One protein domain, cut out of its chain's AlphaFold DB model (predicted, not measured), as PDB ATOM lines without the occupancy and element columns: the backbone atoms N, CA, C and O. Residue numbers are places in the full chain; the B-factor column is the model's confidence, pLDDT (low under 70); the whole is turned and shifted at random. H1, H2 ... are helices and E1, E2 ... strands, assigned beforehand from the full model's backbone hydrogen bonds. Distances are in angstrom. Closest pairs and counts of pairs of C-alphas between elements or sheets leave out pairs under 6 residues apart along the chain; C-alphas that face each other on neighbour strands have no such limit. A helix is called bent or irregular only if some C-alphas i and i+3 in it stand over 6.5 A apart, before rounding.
ATOM      1  N   VAL A  48      15.165 -54.610  97.443       96.19
ATOM      2  CA  VAL A  48      14.753 -54.884  98.827       96.19
ATOM      3  C   VAL A  48      15.978 -55.276  99.643       96.19
ATOM      4  O   VAL A  48      16.627 -56.272  99.336       96.19
ATOM      5  N   ASP A  49      16.273 -54.494 100.676       96.19
ATOM      6  CA  ASP A  49      17.351 -54.731 101.636       96.19
ATOM      7  C   ASP A  49      16.769 -55.403 102.890       96.19
ATOM      8  O   ASP A  49      16.028 -54.775 103.650       96.19
ATOM      9  N   ILE A  50      17.020 -56.706 103.051       96.06
ATOM     10  CA  ILE A  50      16.446 -57.539 104.118       96.06
ATOM     11  C   ILE A  50      17.430 -57.610 105.288       96.06
ATOM     12  O   ILE A  50      18.543 -58.104 105.130       96.06
ATOM     13  N   GLY A  51      16.980 -57.199 106.473       95.00
ATOM     14  CA  GLY A  51      17.854 -56.957 107.619       95.00
ATOM     15  C   GLY A  51      18.578 -55.620 107.482       95.00
ATOM     16  O   GLY A  51      19.790 -55.553 107.682       95.00
ATOM     17  N   CYS A  52      17.850 -54.570 107.077       95.38
ATOM     18  CA  CYS A  52      18.443 -53.272 106.751       95.38
ATOM     19  C   CYS A  52      19.090 -52.564 107.953       95.38
ATOM     20  O   CYS A  52      19.852 -51.610 107.769       95.38
ATOM     21  N   GLY A  53      18.786 -52.993 109.183       94.25
ATOM     22  CA  GLY A  53      19.280 -52.382 110.406       94.25
ATOM     23  C   GLY A  53      18.911 -50.902 110.486       94.25
ATOM     24  O   GLY A  53      17.805 -50.504 110.132       94.25
ATOM     25  N   ASN A  54      19.887 -50.079 110.866       92.88
ATOM     26  CA  ASN A  54      19.799 -48.614 110.879       92.88
ATOM     27  C   ASN A  54      19.746 -47.962 109.476       92.88
ATOM     28  O   ASN A  54      19.872 -46.745 109.366       92.88
ATOM     29  N   GLY A  55      19.629 -48.742 108.395       93.75
ATOM     30  CA  GLY A  55      19.456 -48.247 107.028       93.75
ATOM     31  C   GLY A  55      20.717 -47.703 106.354       93.75
ATOM     32  O   GLY A  55      20.633 -47.179 105.243       93.75
ATOM     33  N   ARG A  56      21.900 -47.819 106.970       93.12
ATOM     34  CA  ARG A  56      23.132 -47.200 106.448       93.12
ATOM     35  C   ARG A  56      23.532 -47.717 105.062       93.12
ATOM     36  O   ARG A  56      23.970 -46.941 104.213       93.12
ATOM     37  N   GLN A  57      23.378 -49.020 104.825       95.06
ATOM     38  CA  GLN A  57      23.624 -49.622 103.508       95.06
ATOM     39  C   GLN A  57      22.503 -49.281 102.527       95.06
ATOM     40  O   GLN A  57      22.772 -48.908 101.387       95.06
ATOM     41  N   THR A  58      21.256 -49.332 102.996       95.62
ATOM     42  CA  THR A  58      20.051 -49.002 102.231       95.62
ATOM     43  C   THR A  58      20.128 -47.596 101.638       95.62
ATOM     44  O   THR A  58      19.911 -47.413 100.440       95.62
ATOM     45  N   GLN A  59      20.528 -46.608 102.443       93.81
ATOM     46  CA  GLN A  59      20.696 -45.223 102.010       93.81
ATOM     47  C   GLN A  59      21.817 -45.073 100.978       93.81
ATOM     48  O   GLN A  59      21.673 -44.310 100.024       93.81
ATOM     49  N   TRP A  60      22.924 -45.803 101.136       95.19
ATOM     50  CA  TRP A  60      24.010 -45.781 100.154       95.19
ATOM     51  C   TRP A  60      23.594 -46.414  98.819       95.19
ATOM     52  O   TRP A  60      24.031 -45.956  97.769       95.19
ATOM     53  N   LEU A  61      22.732 -47.436  98.840       95.38
ATOM     54  CA  LEU A  61      22.210 -48.095  97.638       95.38
ATOM     55  C   LEU A  61      21.141 -47.265  96.909       95.38
ATOM     56  O   LEU A  61      20.956 -47.452  95.706       95.38
ATOM     57  N   ALA A  62      20.458 -46.347  97.604       94.56
ATOM     58  CA  ALA A  62      19.348 -45.551  97.069       94.56
ATOM     59  C   ALA A  62      19.643 -44.831  95.733       94.56
ATOM     60  O   ALA A  62      18.801 -44.887  94.841       94.56
ATOM     61  N   PRO A  63      20.830 -44.231  95.505       93.94
ATOM     62  CA  PRO A  63      21.147 -43.586  94.230       93.94
ATOM     63  C   PRO A  63      21.336 -44.548  93.045       93.94
ATOM     64  O   PRO A  63      21.393 -44.095  91.904       93.94
ATOM     65  N   HIS A  64      21.474 -45.857  93.288       94.56
ATOM     66  CA  HIS A  64      21.788 -46.852  92.255       94.56
ATOM     67  C   HIS A  64      20.558 -47.585  91.709       94.56
ATOM     68  O   HIS A  64      20.639 -48.216  90.655       94.56
ATOM     69  N   PHE A  65      19.423 -47.490  92.401       94.69
ATOM     70  CA  PHE A  65      18.174 -48.154  92.040       94.69
ATOM     71  C   PHE A  65      17.038 -47.142  92.014       94.69
ATOM     72  O   PHE A  65      17.039 -46.155  92.741       94.69
ATOM     73  N   ARG A  66      16.006 -47.401  91.212       91.94
ATOM     74  CA  ARG A  66      14.831 -46.522  91.123       91.94
ATOM     75  C   ARG A  66      14.129 -46.323  92.471       91.94
ATOM     76  O   ARG A  66      13.452 -45.312  92.665       91.94
ATOM     77  N   ARG A  67      14.197 -47.329  93.342       92.81
ATOM     78  CA  ARG A  67      13.637 -47.325  94.693       92.81
ATOM     79  C   ARG A  67      14.348 -48.376  95.532       92.81
ATOM     80  O   ARG A  67      14.492 -49.504  95.055       92.81
ATOM     81  N   VAL A  68      14.677 -48.051  96.778       94.62
ATOM     82  CA  VAL A  68      15.187 -49.033  97.738       94.62
ATOM     83  C   VAL A  68      14.230 -49.129  98.925       94.62
ATOM     84  O   VAL A  68      13.696 -48.138  99.420       94.62
ATOM     85  N   ILE A  69      13.930 -50.357  99.338       94.88
ATOM     86  CA  ILE A  69      13.037 -50.649 100.460       94.88
ATOM     87  C   ILE A  69      13.861 -51.390 101.506       94.88
ATOM     88  O   ILE A  69      14.263 -52.525 101.268       94.88
ATOM     89  N   GLY A  70      14.106 -50.744 102.643       95.69
ATOM     90  CA  GLY A  70      14.711 -51.381 103.807       95.69
ATOM     91  C   GLY A  70      13.649 -52.111 104.617       95.69
ATOM     92  O   GLY A  70      12.587 -51.547 104.891       95.69
ATOM     93  N   LEU A  71      13.929 -53.361 104.970       95.75
ATOM     94  CA  LEU A  71      13.091 -54.208 105.807       95.75
ATOM     95  C   LEU A  71      13.916 -54.731 106.979       95.75
ATOM     96  O   LEU A  71      14.932 -55.385 106.757       95.75
ATOM     97  N   ASP A  72      13.447 -54.538 108.207       94.50
ATOM     98  CA  ASP A  72      14.033 -55.185 109.383       94.50
ATOM     99  C   ASP A  72      12.948 -55.797 110.276       94.50
ATOM    100  O   ASP A  72      11.776 -55.412 110.230       94.50
ATOM    101  N   ILE A  73      13.338 -56.800 111.060       94.50
ATOM    102  CA  ILE A  73      12.484 -57.456 112.054       94.50
ATOM    103  C   ILE A  73      12.468 -56.686 113.387       94.50
ATOM    104  O   ILE A  73      11.569 -56.902 114.198       94.50
ATOM    105  N   ALA A  74      13.464 -55.826 113.626       92.81
ATOM    106  CA  ALA A  74      13.561 -54.954 114.791       92.81
ATOM    107  C   ALA A  74      12.936 -53.583 114.495       92.81
ATOM    108  O   ALA A  74      13.375 -52.878 113.587       92.81
ATOM    109  N   GLU A  75      11.931 -53.189 115.274       92.50
ATOM    110  CA  GLU A  75      11.227 -51.913 115.104       92.50
ATOM    111  C   GLU A  75      12.158 -50.732 115.401       92.50
ATOM    112  O   GLU A  75      12.283 -49.826 114.578       92.50
ATOM    113  N   SER A  76      12.926 -50.821 116.490       92.38
ATOM    114  CA  SER A  76      13.960 -49.846 116.865       92.38
ATOM    115  C   SER A  76      15.014 -49.619 115.772       92.38
ATOM    116  O   SER A  76      15.470 -48.494 115.564       92.38
ATOM    117  N   ALA A  77      15.379 -50.656 115.011       92.69
ATOM    118  CA  ALA A  77      16.293 -50.514 113.878       92.69
ATOM    119  C   ALA A  77      15.682 -49.652 112.766       92.69
ATOM    120  O   ALA A  77      16.331 -48.747 112.240       92.69
ATOM    121  N   VAL A  78      14.412 -49.905 112.442       92.56
ATOM    122  CA  VAL A  78      13.697 -49.168 111.394       92.56
ATOM    123  C   VAL A  78      13.413 -47.729 111.806       92.56
ATOM    124  O   VAL A  78      13.478 -46.841 110.958       92.56
ATOM    125  N   GLU A  79      13.175 -47.461 113.088       91.88
ATOM    126  CA  GLU A  79      13.083 -46.093 113.613       91.88
ATOM    127  C   GLU A  79      14.387 -45.312 113.386       91.88
ATOM    128  O   GLU A  79      14.357 -44.199 112.852       91.88
ATOM    129  N   LEU A  80      15.543 -45.915 113.694       90.38
ATOM    130  CA  LEU A  80      16.862 -45.327 113.419       90.38
ATOM    131  C   LEU A  80      17.084 -45.096 111.915       90.38
ATOM    132  O   LEU A  80      17.613 -44.056 111.500       90.38
ATOM    133  N   ALA A  81      16.645 -46.048 111.093       92.00
ATOM    134  CA  ALA A  81      16.729 -45.977 109.641       92.00
ATOM    135  C   ALA A  81      15.874 -44.831 109.072       92.00
ATOM    136  O   ALA A  81      16.343 -44.050 108.243       92.00
ATOM    137  N   ALA A  82      14.644 -44.678 109.564       88.75
ATOM    138  CA  ALA A  82      13.728 -43.614 109.166       88.75
ATOM    139  C   ALA A  82      14.221 -42.228 109.610       88.75
ATOM    140  O   ALA A  82      14.152 -41.274 108.832       88.75
ATOM    141  N   ALA A  83      14.773 -42.115 110.821       86.44
ATOM    142  CA  ALA A  83      15.371 -40.873 111.309       86.44
ATOM    143  C   ALA A  83      16.547 -40.421 110.426       86.44
ATOM    144  O   ALA A  83      16.672 -39.239 110.106       86.44
ATOM    145  N   SER A  84      17.361 -41.372 109.960       76.69
ATOM    146  CA  SER A  84      18.479 -41.117 109.041       76.69
ATOM    147  C   SER A  84      18.012 -40.773 107.617       76.69
ATOM    148  O   SER A  84      18.680 -40.025 106.898       76.69
ATOM    149  N   ALA A  85      16.837 -41.272 107.214       70.12
ATOM    150  CA  ALA A  85      16.209 -41.003 105.920       70.12
ATOM    151  C   ALA A  85      15.501 -39.643 105.840       70.12
ATOM    152  O   ALA A  85      15.304 -39.139 104.740       70.12
ATOM    153  N   ALA A  86      15.118 -39.031 106.967       59.72
ATOM    154  CA  ALA A  86      14.298 -37.813 106.996       59.72
ATOM    155  C   ALA A  86      14.946 -36.582 106.315       59.72
ATOM    156  O   ALA A  86      14.252 -35.616 106.001       59.72
ATOM    157  N   GLY A  87      16.254 -36.621 106.029       50.16
ATOM    158  CA  GLY A  87      16.953 -35.635 105.190       50.16
ATOM    159  C   GLY A  87      16.887 -35.905 103.676       50.16
ATOM    160  O   GLY A  87      17.278 -35.051 102.881       50.16
ATOM    161  N   CYS A  88      16.397 -37.074 103.256       43.56
ATOM    162  CA  CYS A  88      16.249 -37.495 101.867       43.56
ATOM    163  C   CYS A  88      14.767 -37.441 101.476       43.56
ATOM    164  O   CYS A  88      13.945 -38.224 101.948       43.56
ATOM    165  N   ARG A  89      14.384 -36.486 100.623       41.19
ATOM    166  CA  ARG A  89      13.000 -36.399 100.142       41.19
ATOM    167  C   ARG A  89      12.749 -37.530  99.136       41.19
ATOM    168  O   ARG A  89      13.371 -37.500  98.072       41.19
ATOM    169  N   PRO A  90      11.813 -38.461  99.388       50.06
ATOM    170  CA  PRO A  90      11.514 -39.498  98.416       50.06
ATOM    171  C   PRO A  90      10.930 -38.867  97.138       50.06
ATOM    172  O   PRO A  90      10.173 -37.886  97.215       50.06
ATOM    173  N   PRO A 109       2.574 -58.069 111.775       47.72
ATOM    174  CA  PRO A 109       3.429 -56.875 111.870       47.72
ATOM    175  C   PRO A 109       4.884 -57.183 112.258       47.72
ATOM    176  O   PRO A 109       5.497 -56.448 113.016       47.72
ATOM    177  N   LYS A 110       5.448 -58.306 111.807       47.22
ATOM    178  CA  LYS A 110       6.772 -58.741 112.271       47.22
ATOM    179  C   LYS A 110       7.931 -58.050 111.565       47.22
ATOM    180  O   LYS A 110       9.051 -58.195 112.024       47.22
ATOM    181  N   ALA A 111       7.686 -57.367 110.453       50.09
ATOM    182  CA  ALA A 111       8.728 -56.710 109.683       50.09
ATOM    183  C   ALA A 111       8.280 -55.280 109.358       50.09
ATOM    184  O   ALA A 111       7.177 -55.080 108.837       50.09
ATOM    185  N   VAL A 112       9.110 -54.304 109.718       62.66
ATOM    186  CA  VAL A 112       8.838 -52.871 109.560       62.66
ATOM    187  C   VAL A 112       9.646 -52.363 108.362       62.66
ATOM    188  O   VAL A 112      10.757 -52.830 108.114       62.66
ATOM    189  N   CYS A 113       9.072 -51.455 107.570       58.06
ATOM    190  CA  CYS A 113       9.687 -50.975 106.328       58.06
ATOM    191  C   CYS A 113      10.060 -49.493 106.415       58.06
ATOM    192  O   CYS A 113       9.209 -48.673 106.760       58.06
ATOM    193  N   ALA A 114      11.256 -49.141 105.941       67.06
ATOM    194  CA  ALA A 114      11.631 -47.771 105.592       67.06
ATOM    195  C   ALA A 114      11.860 -47.658 104.073       67.06
ATOM    196  O   ALA A 114      12.407 -48.561 103.436       67.06
ATOM    197  N   ALA A 115      11.384 -46.569 103.467       63.34
ATOM    198  CA  ALA A 115      11.544 -46.307 102.036       63.34
ATOM    199  C   ALA A 115      12.603 -45.224 101.823       63.34
ATOM    200  O   ALA A 115      12.498 -44.157 102.428       63.34
ATOM    201  N   PHE A 116      13.566 -45.515 100.948       58.78
ATOM    202  CA  PHE A 116      14.703 -44.663 100.609       58.78
ATOM    203  C   PHE A 116      14.715 -44.362  99.106       58.78
ATOM    204  O   PHE A 116      14.316 -45.247  98.301       58.78
TER     205      PHE A 116
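This is residues 48 to 90 and 109 to 116 of the 116 residues of the protein "Methyltransferase domain protein" of Streptomyces sp. MP131-18 (UniProt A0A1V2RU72). A small sheet of three strands, E1, E2 and E3, is covered on one face by two helices, H1 and H2, which run along the strands, while no named helix is over the other face. H1 lies over the inner strand E2 and H2 over the edge strand E3, at a steep tilt to each other. The printed part has 51 residues, with three named strands and two named helices in the order E1, H1, E2, H2, E3; the sheet runs E1, E2, E3 and is mixed, and the class is mixed, helices and strands. The whole is compact, with a radius of gyration of the C-alphas of 9.7 A, and spans 27 by 19 by 15 A.

E1 is residues 48 to 50, 6.2 A from first to last C-alpha, and begins at C-alpha 48 at (14.753, -54.884, 98.827). H1 is residues 56 to 64, 14.3 A long. It is irregular, but only just: C-alphas 60 and 63 are 6.9 A apart. E2 is residues 68 to 72 and 13.2 A long. H2 is residues 75 to 85, 15.1 A long, with C-alpha 75 at (11.227, -51.913, 115.104). E3 is residues 112 to 115, 10.3 A long, and ends at C-alpha 115 at (11.544, -46.307, 102.036).

E1 and E2 are parallel neighbours at 20 degrees, with N 49 and O 69 within hydrogen-bond range at 2.9 A. E1, H1 and E2 form a strand-helix-strand unit, two parallel neighbour strands with a helix between them in the chain, and its crossover is right-handed. E2 and E3 are antiparallel, their directions at 160 degrees, with N 70 and O 114 at 2.9 A and N 72 and O 112 at 3.2 A. H1 and H2 are on the same face of the sheet, which gives two layers, helices on one face of a sheet. H1 is over E2 at a height over the sheet of 8.0 A, along the strands at 9 degrees to E2 on the local plane; its closest C-alphas to E2 are those of Ala 62 and Val 68, 5.5 A apart. H2 is over E3 at a height over the sheet of 8.2 A, along the strands at 6 degrees to E3 on the local plane; the closest C-alphas are those of Ala 82 and Ala 114, 5.9 A apart. H1 and H2 are close but not clearly touching, the closest C-alphas being those of Arg 56 and Ala 81, 7.3 A apart; they run the same way at a steep tilt of 47 degrees. Every O i to N i+4 pair is within hydrogen-bond range in H2, and 3 of 5 are in H1.

The two C-alphas farthest apart are those of His 64 and Pro 109, at 28.7 A. Residues 91 to 108 are not printed, and C-alphas 90 and 109 are 23.4 A apart across this cut, which lies in the link from H2 to E3. The links E1 to H1, H1 to E2 and E2 to H2 are tight. The mean pLDDT of the printed part is 82.7; residues 86 to 90 and 109 to 116 are under 70.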